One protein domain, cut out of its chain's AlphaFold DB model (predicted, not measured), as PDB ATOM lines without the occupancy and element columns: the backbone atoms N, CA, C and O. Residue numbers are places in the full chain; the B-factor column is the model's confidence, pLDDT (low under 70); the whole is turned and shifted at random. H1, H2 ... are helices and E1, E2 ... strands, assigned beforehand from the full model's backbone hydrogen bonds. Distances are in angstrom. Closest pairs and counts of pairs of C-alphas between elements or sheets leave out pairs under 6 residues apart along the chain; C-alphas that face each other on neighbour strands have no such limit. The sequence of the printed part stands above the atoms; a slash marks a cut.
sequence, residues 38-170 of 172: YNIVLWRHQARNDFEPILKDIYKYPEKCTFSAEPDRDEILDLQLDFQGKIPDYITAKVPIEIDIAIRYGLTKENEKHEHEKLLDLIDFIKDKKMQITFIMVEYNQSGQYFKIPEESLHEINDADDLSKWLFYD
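What this domain is: This is residues 38 to 170 of the 172 residues of an uncharacterized protein of Thermoanaerobacterales bacterium (UniProt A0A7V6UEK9). A twisted five-stranded sheet has two long helices, H1 and H3, over one face and its other face largely bare; the helices are splayed and meet where the end of H1 reaches H3. The short H4 and H5 lie beside the strands on that same face, and the long loop of residues 77 to 96 reaches far out at one end. The printed part has 133 residues, with five named helices and five named strands in the order H1 E1 H2 E2 H3 E3 E4 H4 H5 E5; the sheet is mixed, in the order E1 E2 E3 E4 E5, and the class is mixed, helices and strands. It is compact, with a radius of gyration of the C-alphas of 15.4 A, yet elongated, spanning 52 by 31 by 26 A.

Where its parts are: Find C-alpha 38 at (31.110, 8.131, -11.873); from there H1 runs 30.1 A to residue 58, with a kink of 34 degrees near residue 51. Next come E1, residues 65 to 71, 20.1 A, and H2, residues 73 to 76. E2 is residues 97 to 103, 19.5 A. H3 starts at C-alpha 112, (43.374, 36.321, 13.008), and runs 25.9 A to residue 129. E3, residues 133 to 140, 20.9 A, and E4, residues 145 to 150, 16.6 A, form a hairpin. H4, residues 151 to 156, H5, residues 162 to 166, and E5, residues 167 to 169, follow; E5 ends at (44.408, 23.290, 18.918).

How they stand to each other: Look first at E2 and E3, parallel, with N 101 and O 137 2.8 A apart; E2, H3 and E3 form a strand-helix-strand unit, two parallel neighbour strands with a helix between, its crossover right-handed. E1 is antiparallel to E2, N 68 to O 100 2.9 A; E4 to E3, N 138 to O 147 2.9 A; E5 to E4, N 168 to O 146 2.8 A. H1 and H3 make two layers with the sheet, helices on one face. H1 lies over E1 at a height of 6.6 A over the sheet; the closest C-alphas, of Arg 44 and Glu 70, are 5.4 A apart. Residues 54 to 58 of H1 touch H3 at a steep tilt of 44 degrees, opposite ways, the closest C-alphas, of Ile 58 and Lys 118, 5.5 A apart. H4 is close to H3 but not clearly touching, C-alphas 123 and 154 at 7.0 A; so is H5, C-alphas 116 and 163 at 6.7 A. H2 only grazes the sheet. In H3 every O i to N i+4 pair is within hydrogen-bond range, in H1 15 of 17, in H4 0 of 2 with 2 of 3 O i to N i+3 pairs, in H5 0 of 1 with 2 of 2; H2 is too short for an O i to N i+4 pair.

The domain as a whole: The C-alphas farthest apart, of Gly 85 and Glu 110, are 52.5 A apart. The printed part has no cut, and the link from H2 to E2 is long, with 20 residues. Mean pLDDT of the printed part is 86.1; residues 38, 60, 62 and 76 to 87 are under 70.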
ATOM      1  N   TYR A  38      31.176   7.044 -10.893       69.62
ATOM      2  CA  TYR A  38      31.110   8.131 -11.873       69.62
ATOM      3  C   TYR A  38      30.354   9.353 -11.342       69.62
ATOM      4  O   TYR A  38      30.797  10.482 -11.554       69.62
ATOM      5  N   ASN A  39      29.267   9.151 -10.593       73.25
ATOM      6  CA  ASN A  39      28.543  10.242  -9.937       73.25
ATOM      7  C   ASN A  39      29.416  10.964  -8.900       73.25
ATOM      8  O   ASN A  39      29.464  12.189  -8.901       73.25
ATOM      9  N   ILE A  40      30.168  10.225  -8.078       78.50
ATOM     10  CA  ILE A  40      31.078  10.798  -7.073       78.50
ATOM     11  C   ILE A  40      32.172  11.622  -7.756       78.50
ATOM     12  O   ILE A  40      32.461  12.741  -7.340       78.50
ATOM     13  N   VAL A  41      32.769  11.097  -8.830       80.25
ATOM     14  CA  VAL A  41      33.797  11.809  -9.603       80.25
ATOM     15  C   VAL A  41      33.225  13.073 -10.252       80.25
ATOM     16  O   VAL A  41      33.891  14.109 -10.250       80.25
ATOM     17  N   LEU A  42      31.999  13.013 -10.780       82.50
ATOM     18  CA  LEU A  42      31.331  14.171 -11.367       82.50
ATOM     19  C   LEU A  42      31.023  15.242 -10.315       82.50
ATOM     20  O   LEU A  42      31.341  16.407 -10.540       82.50
ATOM     21  N   TRP A  43      30.446  14.868  -9.174       86.50
ATOM     22  CA  TRP A  43      30.113  15.805  -8.099       86.50
ATOM     23  C   TRP A  43      31.350  16.439  -7.484       86.50
ATOM     24  O   TRP A  43      31.376  17.649  -7.298       86.50
ATOM     25  N   ARG A  44      32.419  15.664  -7.287       88.50
ATOM     26  CA  ARG A  44      33.736  16.198  -6.918       88.50
ATOM     27  C   ARG A  44      34.216  17.244  -7.916       88.50
ATOM     28  O   ARG A  44      34.710  18.296  -7.528       88.50
ATOM     29  N   HIS A  45      34.097  16.957  -9.211       88.25
ATOM     30  CA  HIS A  45      34.503  17.902 -10.244       88.25
ATOM     31  C   HIS A  45      33.655  19.184 -10.221       88.25
ATOM     32  O   HIS A  45      34.212  20.272 -10.337       88.25
ATOM     33  N   GLN A  46      32.336  19.066 -10.040       90.38
ATOM     34  CA  GLN A  46      31.423  20.207  -9.909       90.38
ATOM     35  C   GLN A  46      31.748  21.051  -8.672       90.38
ATOM     36  O   GLN A  46      32.043  22.233  -8.822       90.38
ATOM     37  N   ALA A  47      31.799  20.434  -7.487       92.69
ATOM     38  CA  ALA A  47      32.111  21.112  -6.233       92.69
ATOM     39  C   ALA A  47      33.463  21.828  -6.317       92.69
ATOM     40  O   ALA A  47      33.563  23.016  -6.020       92.69
ATOM     41  N   ARG A  48      34.502  21.157  -6.826       90.88
ATOM     42  CA  ARG A  48      35.807  21.791  -7.032       90.88
ATOM     43  C   ARG A  48      35.721  23.023  -7.933       90.88
ATOM     44  O   ARG A  48      36.331  24.035  -7.605       90.88
ATOM     45  N   ASN A  49      34.999  22.952  -9.050       92.12
ATOM     46  CA  ASN A  49      34.866  24.086  -9.966       92.12
ATOM     47  C   ASN A  49      34.100  25.264  -9.342       92.12
ATOM     48  O   ASN A  49      34.385  26.407  -9.696       92.12
ATOM     49  N   ASP A  50      33.174  24.997  -8.421       93.19
ATOM     50  CA  ASP A  50      32.426  26.029  -7.703       93.19
ATOM     51  C   ASP A  50      33.253  26.668  -6.576       93.19
ATOM     52  O   ASP A  50      33.226  27.890  -6.415       93.19
ATOM     53  N   PHE A  51      34.036  25.877  -5.834       91.38
ATOM     54  CA  PHE A  51      34.865  26.371  -4.727       91.38
ATOM     55  C   PHE A  51      36.190  26.998  -5.177       91.38
ATOM     56  O   PHE A  51      36.683  27.928  -4.540       91.38
ATOM     57  N   GLU A  52      36.790  26.534  -6.273       90.00
ATOM     58  CA  GLU A  52      38.104  27.017  -6.714       90.00
ATOM     59  C   GLU A  52      38.157  28.545  -6.954       90.00
ATOM     60  O   GLU A  52      39.140  29.164  -6.538       90.00
ATOM     61  N   PRO A  53      37.150  29.196  -7.574       90.50
ATOM     62  CA  PRO A  53      37.142  30.647  -7.753       90.50
ATOM     63  C   PRO A  53      37.104  31.422  -6.433       90.50
ATOM     64  O   PRO A  53      37.906  32.338  -6.255       90.50
ATOM     65  N   ILE A  54      36.212  31.048  -5.510       90.88
ATOM     66  CA  ILE A  54      36.054  31.749  -4.230       90.88
ATOM     67  C   ILE A  54      37.281  31.533  -3.339       90.88
ATOM     68  O   ILE A  54      37.819  32.486  -2.781       90.88
ATOM     69  N   LEU A  55      37.835  30.319  -3.306       86.69
ATOM     70  CA  LEU A  55      39.042  30.029  -2.533       86.69
ATOM     71  C   LEU A  55      40.281  30.739  -3.087       86.69
ATOM     72  O   LEU A  55      41.138  31.143  -2.306       86.69
ATOM     73  N   LYS A  56      40.385  30.949  -4.404       85.94
ATOM     74  CA  LYS A  56      41.459  31.774  -4.987       85.94
ATOM     75  C   LYS A  56      41.333  33.253  -4.632       85.94
ATOM     76  O   LYS A  56      42.355  33.928  -4.518       85.94
ATOM     77  N   ASP A  57      40.108  33.753  -4.496       87.69
ATOM     78  CA  ASP A  57      39.863  35.143  -4.115       87.69
ATOM     79  C   ASP A  57      40.211  35.385  -2.638       87.69
ATOM     80  O   ASP A  57      40.965  36.307  -2.306       87.69
ATOM     81  N   ILE A  58      39.760  34.471  -1.775       89.50
ATOM     82  CA  ILE A  58      39.982  34.469  -0.327       89.50
ATOM     83  C   ILE A  58      41.463  34.194   0.010       89.50
ATOM     84  O   ILE A  58      42.091  34.922   0.786       89.50
ATOM     85  N   TYR A  59      42.070  33.181  -0.615       82.19
ATOM     86  CA  TYR A  59      43.462  32.770  -0.407       82.19
ATOM     87  C   TYR A  59      44.322  33.096  -1.632       82.19
ATOM     88  O   TYR A  59      44.741  32.225  -2.395       82.19
ATOM     89  N   LYS A  60      44.664  34.382  -1.774       69.75
ATOM     90  CA  LYS A  60      45.454  34.956  -2.889       69.75
ATOM     91  C   LYS A  60      46.841  34.334  -3.137       69.75
ATOM     92  O   LYS A  60      47.480  34.671  -4.132       69.75
ATOM     93  N   TYR A  61      47.310  33.453  -2.252       72.12
ATOM     94  CA  TYR A  61      48.602  32.762  -2.322       72.12
ATOM     95  C   TYR A  61      48.396  31.238  -2.385       72.12
ATOM     96  O   TYR A  61      48.594  30.546  -1.379       72.12
ATOM     97  N   PRO A  62      47.979  30.691  -3.540       62.72
ATOM     98  CA  PRO A  62      47.679  29.266  -3.691       62.72
ATOM     99  C   PRO A  62      48.891  28.357  -3.437       62.72
ATOM    100  O   PRO A  62      48.734  27.181  -3.141       62.72
ATOM    101  N   GLU A  63      50.124  28.861  -3.486       74.75
ATOM    102  CA  GLU A  63      51.321  28.099  -3.112       74.75
ATOM    103  C   GLU A  63      51.452  27.851  -1.598       74.75
ATOM    104  O   GLU A  63      52.231  26.995  -1.160       74.75
ATOM    105  N   LYS A  64      50.697  28.605  -0.793       81.88
ATOM    106  CA  LYS A  64      50.652  28.498   0.671       81.88
ATOM    107  C   LYS A  64      49.388  27.817   1.181       81.88
ATOM    108  O   LYS A  64      49.275  27.637   2.389       81.88
ATOM    109  N   CYS A  65      48.480  27.446   0.284       86.44
ATOM    110  CA  CYS A  65      47.181  26.894   0.621       86.44
ATOM    111  C   CYS A  65      46.907  25.664  -0.242       86.44
ATOM    112  O   CYS A  65      47.012  25.717  -1.464       86.44
ATOM    113  N   THR A  66      46.529  24.557   0.375       89.56
ATOM    114  CA  THR A  66      45.929  23.426  -0.340       89.56
ATOM    115  C   THR A  66      44.472  23.329   0.057       89.56
ATOM    116  O   THR A  66      44.154  23.578   1.214       89.56
ATOM    117  N   PHE A  67      43.602  22.982  -0.887       90.69
ATOM    118  CA  PHE A  67      42.186  22.793  -0.598       90.69
ATOM    119  C   PHE A  67      41.648  21.524  -1.256       90.69
ATOM    120  O   PHE A  67      42.118  21.123  -2.329       90.69
ATOM    121  N   SER A  68      40.628  20.951  -0.635       91.12
ATOM    122  CA  SER A  68      39.756  19.925  -1.195       91.12
ATOM    123  C   SER A  68      38.301  20.275  -0.909       91.12
ATOM    124  O   SER A  68      37.976  20.842   0.128       91.12
ATOM    125  N   ALA A  69      37.439  19.958  -1.871       91.50
ATOM    126  CA  ALA A  69      35.992  19.999  -1.728       91.50
ATOM    127  C   ALA A  69      35.478  18.667  -2.270       91.50
ATOM    128  O   ALA A  69      35.549  18.408  -3.477       91.50
ATOM    129  N   GLU A  70      35.082  17.784  -1.368       91.62
ATOM    130  CA  GLU A  70      34.900  16.367  -1.647       91.62
ATOM    131  C   GLU A  70      33.516  15.904  -1.194       91.62
ATOM    132  O   GLU A  70      33.081  16.271  -0.111       91.62
ATOM    133  N   PRO A  71      32.798  15.104  -1.996       88.12
ATOM    134  CA  PRO A  71      31.555  14.504  -1.540       88.12
ATOM    135  C   PRO A  71      31.811  13.548  -0.365       88.12
ATOM    136  O   PRO A  71      32.668  12.664  -0.486       88.12
ATOM    137  N   ASP A  72      31.047  13.687   0.720       85.56
ATOM    138  CA  ASP A  72      31.133  12.808   1.888       85.56
ATOM    139  C   ASP A  72      30.692  11.397   1.498       85.56
ATOM    140  O   ASP A  72      29.524  11.111   1.215       85.56
ATOM    141  N   ARG A  73      31.667  10.494   1.421       72.81
ATOM    142  CA  ARG A  73      31.434   9.146   0.902       72.81
ATOM    143  C   ARG A  73      30.549   8.315   1.810       72.81
ATOM    144  O   ARG A  73      29.892   7.420   1.275       72.81
ATOM    145  N   ASP A  74      30.565   8.566   3.112       72.94
ATOM    146  CA  ASP A  74      29.805   7.782   4.073       72.94
ATOM    147  C   ASP A  74      28.339   8.227   4.059       72.94
ATOM    148  O   ASP A  74      27.454   7.377   3.979       72.94
ATOM    149  N   GLU A  75      28.070   9.533   3.970       70.50
ATOM    150  CA  GLU A  75      26.697  10.050   3.876       70.50
ATOM    151  C   GLU A  75      26.041   9.820   2.503       70.50
ATOM    152  O   GLU A  75      24.830   9.605   2.400       70.50
ATOM    153  N   ILE A  76      26.820   9.782   1.418       69.94
ATOM    154  CA  ILE A  76      26.289   9.511   0.067       69.94
ATOM    155  C   ILE A  76      25.731   8.094  -0.070       69.94
ATOM    156  O   ILE A  76      24.871   7.858  -0.920       69.94
ATOM    157  N   LEU A  77      26.204   7.141   0.737       61.78
ATOM    158  CA  LEU A  77      25.697   5.767   0.711       61.78
ATOM    159  C   LEU A  77      24.224   5.680   1.127       61.78
ATOM    160  O   LEU A  77      23.530   4.770   0.669       61.78
ATOM    161  N   ASP A  78      23.749   6.644   1.916       58.03
ATOM    162  CA  ASP A  78      22.369   6.713   2.396       58.03
ATOM    163  C   ASP A  78      21.451   7.535   1.473       58.03
ATOM    164  O   ASP A  78      20.222   7.508   1.617       58.03
ATOM    165  N   LEU A  79      22.008   8.225   0.470       62.53
ATOM    166  CA  LEU A  79      21.219   8.965  -0.511       62.53
ATOM    167  C   LEU A  79      20.523   7.997  -1.479       62.53
ATOM    168  O   LEU A  79      21.130   7.416  -2.382       62.53
ATOM    169  N   GLN A  80      19.200   7.868  -1.341       56.53
ATOM    170  CA  GLN A  80      18.352   7.229  -2.349       56.53
ATOM    171  C   GLN A  80      18.233   8.132  -3.577       56.53
ATOM    172  O   GLN A  80      17.322   8.951  -3.703       56.53
ATOM    173  N   LEU A  81      19.191   8.003  -4.484       59.28
ATOM    174  CA  LEU A  81      19.268   8.819  -5.686       59.28
ATOM    175  C   LEU A  81      18.384   8.202  -6.775       59.28
ATOM    176  O   LEU A  81      18.721   7.171  -7.361       59.28
ATOM    177  N   ASP A  82      17.243   8.834  -7.055       51.53
ATOM    178  CA  ASP A  82      16.402   8.483  -8.203       51.53
ATOM    179  C   ASP A  82      17.053   9.010  -9.491       51.53
ATOM    180  O   ASP A  82      16.777  10.113  -9.971       51.53
ATOM    181  N   PHE A  83      17.989   8.236 -10.040       53.19
ATOM    182  CA  PHE A  83      18.655   8.556 -11.297       53.19
ATOM    183  C   PHE A  83      17.742   8.238 -12.488       53.19
ATOM    184  O   PHE A  83      17.988   7.311 -13.262       53.19
ATOM    185  N   GLN A  84      16.697   9.041 -12.692       49.62
ATOM    186  CA  GLN A  84      15.918   9.025 -13.933       49.62
ATOM    187  C   GLN A  84      16.740   9.633 -15.086       49.62
ATOM    188  O   GLN A  84      16.520  10.759 -15.527       49.62
ATOM    189  N   GLY A  85      17.739   8.889 -15.572       51.47
ATOM    190  CA  GLY A  85      18.430   9.133 -16.844       51.47
ATOM    191  C   GLY A  85      19.306  10.389 -16.941       51.47
ATOM    192  O   GLY A  85      19.816  10.672 -18.026       51.47
ATOM    193  N   LYS A  86      19.507  11.148 -15.857       56.16
ATOM    194  CA  LYS A  86      20.456  12.273 -15.781       56.16
ATOM    195  C   LYS A  86      21.142  12.281 -14.422       56.16
ATOM    196  O   LYS A  86      20.479  12.089 -13.409       56.16
ATOM    197  N   ILE A  87      22.450  12.531 -14.407       61.22
ATOM    198  CA  ILE A  87      23.175  12.748 -13.153       61.22
ATOM    199  C   ILE A  87      22.899  14.190 -12.710       61.22
ATOM    200  O   ILE A  87      23.195  15.110 -13.477       61.22
ATOM    201  N   PRO A  88      22.274  14.392 -11.538       73.19
ATOM    202  CA  PRO A  88      21.928  15.714 -11.042       73.19
ATOM    203  C   PRO A  88      23.167  16.483 -10.583       73.19
ATOM    204  O   PRO A  88      24.209  15.903 -10.278       73.19
ATOM    205  N   ASP A  89      23.024  17.801 -10.523       83.75
ATOM    206  CA  ASP A  89      23.968  18.697  -9.864       83.75
ATOM    207  C   ASP A  89      24.036  18.389  -8.356       83.75
ATOM    208  O   ASP A  89      22.996  18.113  -7.748       83.75
ATOM    209  N   TYR A  90      25.232  18.427  -7.761       87.69
ATOM    210  CA  TYR A  90      25.445  18.028  -6.363       87.69
ATOM    211  C   TYR A  90      24.638  18.874  -5.359       87.69
ATOM    212  O   TYR A  90      24.163  18.338  -4.360       87.69
ATOM    213  N   ILE A  91      24.386  20.155  -5.656       89.00
ATOM    214  CA  ILE A  91      23.561  21.043  -4.823       89.00
ATOM    215  C   ILE A  91      22.103  20.589  -4.894       89.00
ATOM    216  O   ILE A  91      21.442  20.403  -3.872       89.00
ATOM    217  N   THR A  92      21.587  20.350  -6.104       85.31
ATOM    218  CA  THR A  92      20.197  19.886  -6.286       85.31
ATOM    219  C   THR A  92      19.955  18.490  -5.720       85.31
ATOM    220  O   THR A  92      18.875  18.212  -5.199       85.31
ATOM    221  N   ALA A  93      20.970  17.629  -5.801       81.62
ATOM    222  CA  ALA A  93      20.972  16.280  -5.261       81.62
ATOM    223  C   ALA A  93      21.168  16.243  -3.743       81.62
ATOM    224  O   ALA A  93      21.070  15.161  -3.170       81.62
ATOM    225  N   LYS A  94      21.415  17.402  -3.108       86.44
ATOM    226  CA  LYS A  94      21.676  17.513  -1.670       86.44
ATOM    227  C   LYS A  94      22.815  16.593  -1.229       86.44
ATOM    228  O   LYS A  94      22.719  15.888  -0.232       86.44
ATOM    229  N   VAL A  95      23.868  16.555  -2.040       87.81
ATOM    230  CA  VAL A  95      25.061  15.771  -1.741       87.81
ATOM    231  C   VAL A  95      25.893  16.557  -0.729       87.81
ATOM    232  O   VAL A  95      26.310  17.670  -1.060       87.81
ATOM    233  N   PRO A  96      26.134  16.009   0.472       90.88
ATOM    234  CA  PRO A  96      26.978  16.645   1.473       90.88
ATOM    235  C   PRO A  96      28.432  16.706   0.990       90.88
ATOM    236  O   PRO A  96      28.967  15.734   0.446       90.88
ATOM    237  N   ILE A  97      29.050  17.877   1.150       93.50
ATOM    238  CA  ILE A  97      30.444  18.152   0.783       93.50
ATOM    239  C   ILE A  97      31.286  18.408   2.037       93.50
ATOM    240  O   ILE A  97      30.935  19.232   2.880       93.50
ATOM    241  N   GLU A  98      32.440  17.763   2.124       94.69
ATOM    242  CA  GLU A  98      33.516  18.077   3.058       94.69
ATOM    243  C   GLU A  98      34.454  19.106   2.421       94.69
ATOM    244  O   GLU A  98      34.855  18.970   1.257       94.69
ATOM    245  N   ILE A  99      34.801  20.150   3.172       94.50
ATOM    246  CA  ILE A  99      35.734  21.183   2.724       94.50
ATOM    247  C   ILE A  99      36.937  21.167   3.653       94.50
ATOM    248  O   ILE A  99      36.801  21.505   4.825       94.50
ATOM    249  N   ASP A 100      38.116  20.860   3.119       94.25
ATOM    250  CA  ASP A 100      39.374  20.953   3.861       94.25
ATOM    251  C   ASP A 100      40.283  21.999   3.232       94.25
ATOM    252  O   ASP A 100      40.491  22.036   2.016       94.25
ATOM    253  N   ILE A 101      40.861  22.845   4.074       93.69
ATOM    254  CA  ILE A 101      41.780  23.910   3.694       93.69
ATOM    255  C   ILE A 101      42.988  23.810   4.620       93.69
ATOM    256  O   ILE A 101      42.861  23.982   5.825       93.69
ATOM    257  N   ALA A 102      44.172  23.561   4.068       92.81
ATOM    258  CA  ALA A 102      45.414  23.548   4.836       92.81
ATOM    259  C   ALA A 102      46.296  24.736   4.448       92.81
ATOM    260  O   ALA A 102      46.631  24.944   3.275       92.81
ATOM    261  N   ILE A 103      46.683  25.508   5.456       91.94
ATOM    262  CA  ILE A 103      47.360  26.792   5.353       91.94
ATOM    263  C   ILE A 103      48.753  26.658   5.958       91.94
ATOM    264  O   ILE A 103      48.953  26.321   7.122       91.94
ATOM    265  N   ARG A 104      49.770  26.961   5.150       90.50
ATOM    266  CA  ARG A 104      51.178  26.756   5.526       90.50
ATOM    267  C   ARG A 104      51.742  27.804   6.480       90.50
ATOM    268  O   ARG A 104      52.904  27.678   6.848       90.50
ATOM    269  N   TYR A 105      50.993  28.847   6.817       89.50
ATOM    270  CA  TYR A 105      51.387  29.858   7.799       89.50
ATOM    271  C   TYR A 105      50.564  29.711   9.079       89.50
ATOM    272  O   TYR A 105      49.482  29.137   9.059       89.50
ATOM    273  N   GLY A 106      51.089  30.215  10.195       90.75
ATOM    274  CA  GLY A 106      50.398  30.153  11.483       90.75
ATOM    275  C   GLY A 106      49.303  31.210  11.612       90.75
ATOM    276  O   GLY A 106      49.427  32.316  11.071       90.75
ATOM    277  N   LEU A 107      48.262  30.886  12.375       91.69
ATOM    278  CA  LEU A 107      47.300  31.871  12.860       91.69
ATOM    279  C   LEU A 107      47.946  32.665  14.008       91.69
ATOM    280  O   LEU A 107      48.525  32.109  14.940       91.69
ATOM    281  N   THR A 108      47.910  33.987  13.921       91.81
ATOM    282  CA  THR A 108      48.500  34.917  14.886       91.81
ATOM    283  C   THR A 108      47.501  36.020  15.197       91.81
ATOM    284  O   THR A 108      46.634  36.328  14.388       91.81
ATOM    285  N   LYS A 109      47.673  36.719  16.322       90.31
ATOM    286  CA  LYS A 109      46.826  37.879  16.661       90.31
ATOM    287  C   LYS A 109      46.808  38.975  15.585       90.31
ATOM    288  O   LYS A 109      45.899  39.794  15.561       90.31
ATOM    289  N   GLU A 110      47.837  39.032  14.740       91.75
ATOM    290  CA  GLU A 110      47.970  40.039  13.686       91.75
ATOM    291  C   GLU A 110      47.152  39.688  12.437       91.75
ATOM    292  O   GLU A 110      46.663  40.599  11.770       91.75
ATOM    293  N   ASN A 111      46.991  38.396  12.118       90.19
ATOM    294  CA  ASN A 111      46.234  37.940  10.945       90.19
ATOM    295  C   ASN A 111      44.864  37.330  11.285       90.19
ATOM    296  O   ASN A 111      44.046  37.205  10.382       90.19
ATOM    297  N   GLU A 112      44.580  37.024  12.552       90.50
ATOM    298  CA  GLU A 112      43.374  36.321  13.008       90.50
ATOM    299  C   GLU A 112      42.083  36.934  12.471       90.50
ATOM    300  O   GLU A 112      41.286  36.246  11.842       90.50
ATOM    301  N   LYS A 113      41.922  38.255  12.610       90.75
ATOM    302  CA  LYS A 113      40.747  38.955  12.082       90.75
ATOM    303  C   LYS A 113      40.574  38.746  10.575       90.75
ATOM    304  O   LYS A 113      39.462  38.527  10.110       90.75
ATOM    305  N   HIS A 114      41.666  38.820   9.819       90.81
ATOM    306  CA  HIS A 114      41.621  38.650   8.372       90.81
ATOM    307  C   HIS A 114      41.307  37.200   7.986       90.81
ATOM    308  O   HIS A 114      40.576  36.960   7.032       90.81
ATOM    309  N   GLU A 115      41.827  36.227   8.732       91.56
ATOM    310  CA  GLU A 115      41.490  34.817   8.534       91.56
ATOM    311  C   GLU A 115      40.031  34.503   8.900       91.56
ATOM    312  O   GLU A 115      39.391  33.704   8.218       91.56
ATOM    313  N   HIS A 116      39.468  35.166   9.913       93.12
ATOM    314  CA  HIS A 116      38.041  35.065  10.222       93.12
ATOM    315  C   HIS A 116      37.183  35.650   9.096       93.12
ATOM    316  O   HIS A 116      36.242  35.000   8.660       93.12
ATOM    317  N   GLU A 117      37.523  36.836   8.579       92.44
ATOM    318  CA  GLU A 117      36.818  37.453   7.441       92.44
ATOM    319  C   GLU A 117      36.794  36.523   6.218       92.44
ATOM    320  O   GLU A 117      35.740  36.291   5.633       92.44
ATOM    321  N   LYS A 118      37.930  35.898   5.899       92.62
ATOM    322  CA  LYS A 118      38.030  34.885   4.840       92.62
ATOM    323  C   LYS A 118      37.083  33.704   5.045       92.62
ATOM    324  O   LYS A 118      36.448  33.237   4.103       92.62
ATOM    325  N   LEU A 119      37.018  33.187   6.269       93.81
ATOM    326  CA  LEU A 119      36.161  32.054   6.591       93.81
ATOM    327  C   LEU A 119      34.676  32.443   6.551       93.81
ATOM    328  O   LEU A 119      33.857  31.642   6.109       93.81
ATOM    329  N   LEU A 120      34.332  33.680   6.924       94.50
ATOM    330  CA  LEU A 120      32.979  34.215   6.747       94.50
ATOM    331  C   LEU A 120      32.590  34.307   5.275       94.50
ATOM    332  O   LEU A 120      31.512  33.840   4.926       94.50
ATOM    333  N   ASP A 121      33.470  34.816   4.410       93.69
ATOM    334  CA  ASP A 121      33.203  34.893   2.968       93.69
ATOM    335  C   ASP A 121      32.898  33.503   2.377       93.69
ATOM    336  O   ASP A 121      31.991  33.339   1.556       93.69
ATOM    337  N   LEU A 122      33.621  32.472   2.831       94.50
ATOM    338  CA  LEU A 122      33.364  31.084   2.444       94.50
ATOM    339  C   LEU A 122      32.012  30.575   2.969       94.50
ATOM    340  O   LEU A 122      31.266  29.932   2.228       94.50
ATOM    341  N   ILE A 123      31.680  30.858   4.230       94.75
ATOM    342  CA  ILE A 123      30.402  30.471   4.846       94.75
ATOM    343  C   ILE A 123      29.226  31.147   4.132       94.75
ATOM    344  O   ILE A 123      28.223  30.493   3.841       94.75
ATOM    345  N   ASP A 124      29.347  32.430   3.809       94.06
ATOM    346  CA  ASP A 124      28.318  33.186   3.100       94.06
ATOM    347  C   ASP A 124      28.115  32.655   1.682       94.06
ATOM    348  O   ASP A 124      26.974  32.490   1.246       94.06
ATOM    349  N   PHE A 125      29.196  32.285   0.989       94.69
ATOM    350  CA  PHE A 125      29.114  31.603  -0.301       94.69
ATOM    351  C   PHE A 125      28.337  30.278  -0.212       94.69
ATOM    352  O   PHE A 125      27.446  30.028  -1.027       94.69
ATOM    353  N   ILE A 126      28.627  29.448   0.797       94.50
ATOM    354  CA  ILE A 126      27.938  28.166   1.035       94.50
ATOM    355  C   ILE A 126      26.443  28.395   1.300       94.50
ATOM    356  O   ILE A 126      25.594  27.727   0.697       94.50
ATOM    357  N   LYS A 127      26.111  29.374   2.152       92.69
ATOM    358  CA  LYS A 127      24.731  29.748   2.500       92.69
ATOM    359  C   LYS A 127      23.953  30.283   1.296       92.69
ATOM    360  O   LYS A 127      22.825  29.843   1.066       92.69
ATOM    361  N   ASP A 128      24.538  31.191   0.513       93.94
ATOM    362  CA  ASP A 128      23.910  31.778  -0.682       93.94
ATOM    363  C   ASP A 128      23.564  30.702  -1.718       93.94
ATOM    364  O   ASP A 128      22.450  30.641  -2.250       93.94
ATOM    365  N   LYS A 129      24.500  29.773  -1.931       92.88
ATOM    366  CA  LYS A 129      24.347  28.651  -2.857       92.88
ATOM    367  C   LYS A 129      23.468  27.528  -2.315       92.88
ATOM    368  O   LYS A 129      23.100  26.645  -3.088       92.88
ATOM    369  N   LYS A 130      23.086  27.583  -1.033       92.19
ATOM    370  CA  LYS A 130      22.303  26.552  -0.329       92.19
ATOM    371  C   LYS A 130      22.935  25.166  -0.470       92.19
ATOM    372  O   LYS A 130      22.230  24.183  -0.700       92.19
ATOM    373  N   MET A 131      24.263  25.113  -0.399       92.44
ATOM    374  CA  MET A 131      24.998  23.855  -0.466       92.44
ATOM    375  C   MET A 131      24.810  23.083   0.836       92.44
ATOM    376  O   MET A 131      24.789  23.680   1.910       92.44
ATOM    377  N   GLN A 132      24.709  21.763   0.724       91.38
ATOM    378  CA  GLN A 132      24.815  20.881   1.875       91.38
ATOM    379  C   GLN A 132      26.292  20.565   2.092       91.38
ATOM    380  O   GLN A 132      26.985  20.153   1.158       91.38
ATOM    381  N   ILE A 133      26.782  20.791   3.303       93.31
ATOM    382  CA  ILE A 133      28.142  20.429   3.697       93.31
ATOM    383  C   ILE A 133      28.073  19.429   4.845       93.31
ATOM    384  O   ILE A 133      27.074  19.418   5.548       93.31
ATOM    385  N   THR A 134      29.119  18.640   5.062       93.56
ATOM    386  CA  THR A 134      29.288  17.901   6.325       93.56
ATOM    387  C   THR A 134      30.011  18.795   7.329       93.56
ATOM    388  O   THR A 134      29.555  19.019   8.451       93.56
ATOM    389  N   PHE A 135      31.144  19.366   6.911       93.75
ATOM    390  CA  PHE A 135      31.914  20.322   7.699       93.75
ATOM    391  C   PHE A 135      32.861  21.162   6.831       93.75
ATOM    392  O   PHE A 135      33.182  20.812   5.693       93.75
ATOM    393  N   ILE A 136      33.348  22.252   7.423       95.50
ATOM    394  CA  ILE A 136      34.495  23.038   6.965       95.50
ATOM    395  C   ILE A 136      35.643  22.823   7.950       95.50
ATOM    396  O   ILE A 136      35.484  23.052   9.152       95.50
ATOM    397  N   MET A 137      36.798  22.412   7.441       95.50
ATOM    398  CA  MET A 137      38.051  22.294   8.173       95.50
ATOM    399  C   MET A 137      39.072  23.282   7.609       95.50
ATOM    400  O   MET A 137      39.358  23.274   6.412       95.50
ATOM    401  N   VAL A 138      39.650  24.122   8.469       95.06
ATOM    402  CA  VAL A 138      40.737  25.040   8.101       95.06
ATOM    403  C   VAL A 138      41.899  24.866   9.066       95.06
ATOM    404  O   VAL A 138      41.802  25.295  10.209       95.06
ATOM    405  N   GLU A 139      42.993  24.268   8.612       95.00
ATOM    406  CA  GLU A 139      44.183  23.960   9.412       95.00
ATOM    407  C   GLU A 139      45.315  24.967   9.150       95.00
ATOM    408  O   GLU A 139      45.650  25.259   8.002       95.00
ATOM    409  N   TYR A 140      45.938  25.481  10.213       93.00
ATOM    410  CA  TYR A 140      47.110  26.363  10.186       93.00
ATOM    411  C   TYR A 140      48.342  25.600  10.682       93.00
ATOM    412  O   TYR A 140      48.720  25.656  11.856       93.00
ATOM    413  N   ASN A 141      49.010  24.903   9.765       86.38
ATOM    414  CA  ASN A 141      49.997  23.861  10.067       86.38
ATOM    415  C   ASN A 141      51.206  24.343  10.893       86.38
ATOM    416  O   ASN A 141      51.889  23.537  11.517       86.38
ATOM    417  N   GLN A 142      51.528  25.642  10.878       86.69
ATOM    418  CA  GLN A 142      52.651  26.184  11.662       86.69
ATOM    419  C   GLN A 142      52.298  26.503  13.114       86.69
ATOM    420  O   GLN A 142      53.212  26.641  13.925       86.69
ATOM    421  N   SER A 143      51.014  26.666  13.438       87.06
ATOM    422  CA  SER A 143      50.569  26.936  14.806       87.06
ATOM    423  C   SER A 143      49.809  25.772  15.440       87.06
ATOM    424  O   SER A 143      49.511  25.848  16.629       87.06
ATOM    425  N   GLY A 144      49.511  24.710  14.678       88.44
ATOM    426  CA  GLY A 144      48.702  23.580  15.152       88.44
ATOM    427  C   GLY A 144      47.269  23.996  15.489       88.44
ATOM    428  O   GLY A 144      46.613  23.371  16.314       88.44
ATOM    429  N   GLN A 145      46.804  25.108  14.922       93.56
ATOM    430  CA  GLN A 145      45.461  25.628  15.145       93.56
ATOM    431  C   GLN A 145      44.574  25.257  13.974       93.56
ATOM    432  O   GLN A 145      45.025  25.284  12.831       93.56
ATOM    433  N   TYR A 146      43.305  24.979  14.239       94.81
ATOM    434  CA  TYR A 146      42.353  24.710  13.173       94.81
ATOM    435  C   TYR A 146      40.941  25.159  13.524       94.81
ATOM    436  O   TYR A 146      40.549  25.167  14.688       94.81
ATOM    437  N   PHE A 147      40.164  25.500  12.502       95.25
ATOM    438  CA  PHE A 147      38.716  25.623  12.610       95.25
ATOM    439  C   PHE A 147      38.071  24.328  12.149       95.25
ATOM    440  O   PHE A 147      38.406  23.842  11.073       95.25
ATOM    441  N   LYS A 148      37.118  23.806  12.924       95.25
ATOM    442  CA  LYS A 148      36.225  22.729  12.482       95.25
ATOM    443  C   LYS A 148      34.781  23.153  12.703       95.25
ATOM    444  O   LYS A 148      34.347  23.255  13.848       95.25
ATOM    445  N   ILE A 149      34.054  23.389  11.617       95.62
ATOM    446  CA  ILE A 149      32.687  23.914  11.639       95.62
ATOM    447  C   ILE A 149      31.765  22.893  10.973       95.62
ATOM    448  O   ILE A 149      31.845  22.736   9.756       95.62
ATOM    449  N   PRO A 150      30.918  22.183  11.731       94.12
ATOM    450  CA  PRO A 150      29.962  21.247  11.154       94.12
ATOM    451  C   PRO A 150      28.759  21.988  10.536       94.12
ATOM    452  O   PRO A 150      28.515  23.161  10.847       94.12
ATOM    453  N   GLU A 151      28.013  21.318   9.653       91.75
ATOM    454  CA  GLU A 151      26.854  21.888   8.944       91.75
ATOM    455  C   GLU A 151      25.866  22.571   9.889       91.75
ATOM    456  O   GLU A 151      25.471  23.725   9.679       91.75
ATOM    457  N   GLU A 152      25.498  21.872  10.964       90.94
ATOM    458  CA  GLU A 152      24.491  22.315  11.913       90.94
ATOM    459  C   GLU A 152      24.884  23.611  12.608       90.94
ATOM    460  O   GLU A 152      24.017  24.283  13.140       90.94
ATOM    461  N   SER A 153      26.151  24.012  12.577       92.75
ATOM    462  CA  SER A 153      26.636  25.220  13.237       92.75
ATOM    463  C   SER A 153      26.802  26.410  12.299       92.75
ATOM    464  O   SER A 153      26.962  27.537  12.769       92.75
ATOM    465  N   LEU A 154      26.698  26.218  10.979       90.62
ATOM    466  CA  LEU A 154      26.844  27.315  10.015       90.62
ATOM    467  C   LEU A 154      25.854  28.458  10.258       90.62
ATOM    468  O   LEU A 154      26.187  29.628  10.059       90.62
ATOM    469  N   HIS A 155      24.631  28.135  10.675       87.75
ATOM    470  CA  HIS A 155      23.579  29.122  10.920       87.75
ATOM    471  C   HIS A 155      23.811  29.960  12.188       87.75
ATOM    472  O   HIS A 155      23.213  31.026  12.332       87.75
ATOM    473  N   GLU A 156      24.680  29.499  13.088       91.44
ATOM    474  CA  GLU A 156      25.034  30.205  14.320       91.44
ATOM    475  C   GLU A 156      26.135  31.247  14.097       91.44
ATOM    476  O   GLU A 156      26.298  32.140  14.922       91.44
ATOM    477  N   ILE A 157      26.872  31.151  12.987       92.81
ATOM    478  CA  ILE A 157      27.994  32.035  12.657       92.81
ATOM    479  C   ILE A 157      27.492  33.185  11.788       92.81
ATOM    480  O   ILE A 157      27.104  32.968  10.636       92.81
ATOM    481  N   ASN A 158      27.510  34.404  12.330       89.31
ATOM    482  CA  ASN A 158      27.107  35.617  11.609       89.31
ATOM    483  C   ASN A 158      28.236  36.644  11.487       89.31
ATOM    484  O   ASN A 158      28.179  37.514  10.621       89.31
ATOM    485  N   ASP A 159      29.246  36.554  12.350       89.56
ATOM    486  CA  ASP A 159      30.382  37.464  12.365       89.56
ATOM    487  C   ASP A 159      31.684  36.772  12.801       89.56
ATOM    488  O   ASP A 159      31.744  35.569  13.068       89.56
ATOM    489  N   ALA A 160      32.767  37.551  12.825       86.44
ATOM    490  CA  ALA A 160      34.108  37.049  13.098       86.44
ATOM    491  C   ALA A 160      34.292  36.630  14.563       86.44
ATOM    492  O   ALA A 160      35.185  35.833  14.855       86.44
ATOM    493  N   ASP A 161      33.476  37.147  15.481       86.94
ATOM    494  CA  ASP A 161      33.563  36.805  16.896       86.94
ATOM    495  C   ASP A 161      32.953  35.416  17.135       86.94
ATOM    496  O   ASP A 161      33.500  34.625  17.911       86.94
ATOM    497  N   ASP A 162      31.889  35.062  16.405       89.88
ATOM    498  CA  ASP A 162      31.281  33.728  16.449       89.88
ATOM    499  C   ASP A 162      32.250  32.607  16.052       89.88
ATOM    500  O   ASP A 162      32.214  31.525  16.645       89.88
ATOM    501  N   LEU A 163      33.153  32.872  15.101       90.31
ATOM    502  CA  LEU A 163      34.144  31.899  14.624       90.31
ATOM    503  C   LEU A 163      35.122  31.445  15.709       90.31
ATOM    504  O   LEU A 163      35.605  30.314  15.672       90.31
ATOM    505  N   SER A 164      35.358  32.277  16.724       87.25
ATOM    506  CA  SER A 164      36.305  31.975  17.804       87.25
ATOM    507  C   SER A 164      35.897  30.744  18.623       87.25
ATOM    508  O   SER A 164      36.745  30.081  19.217       87.25
ATOM    509  N   LYS A 165      34.598  30.409  18.646       88.88
ATOM    510  CA  LYS A 165      34.053  29.219  19.328       88.88
ATOM    511  C   LYS A 165      34.467  27.910  18.649       88.88
ATOM    512  O   LYS A 165      34.421  26.860  19.282       88.88
ATOM    513  N   TRP A 166      34.869  27.992  17.383       93.25
ATOM    514  CA  TRP A 166      35.205  26.863  16.520       93.25
ATOM    515  C   TRP A 166      36.709  26.718  16.291       93.25
ATOM    516  O   TRP A 166      37.115  25.871  15.500       93.25
ATOM    517  N   LEU A 167      37.525  27.537  16.962       92.81
ATOM    518  CA  LEU A 167      38.979  27.460  16.929       92.81
ATOM    519  C   LEU A 167      39.483  26.429  17.946       92.81
ATOM    520  O   LEU A 167      39.273  26.555  19.154       92.81
ATOM    521  N   PHE A 168      40.214  25.440  17.452       91.56
ATOM    522  CA  PHE A 168      40.811  24.360  18.221       91.56
ATOM    523  C   PHE A 168      42.335  24.346  18.070       91.56
ATOM    524  O   PHE A 168      42.916  25.055  17.246       91.56
ATOM    525  N   TYR A 169      42.970  23.519  18.898       90.38
ATOM    526  CA  TYR A 169      44.408  23.290  18.918       90.38
ATOM    527  C   TYR A 169      44.650  21.788  18.832       90.38
ATOM    528  O   TYR A 169      44.055  21.026  19.607       90.38
ATOM    529  N   ASP A 170      45.524  21.364  17.928       80.88
ATOM    530  CA  ASP A 170      46.077  20.021  17.967       80.88
ATOM    531  C   ASP A 170      46.869  19.863  19.263       80.88
ATOM    532  O   ASP A 170      47.665  20.718  19.656       80.88
TER     533      ASP A 170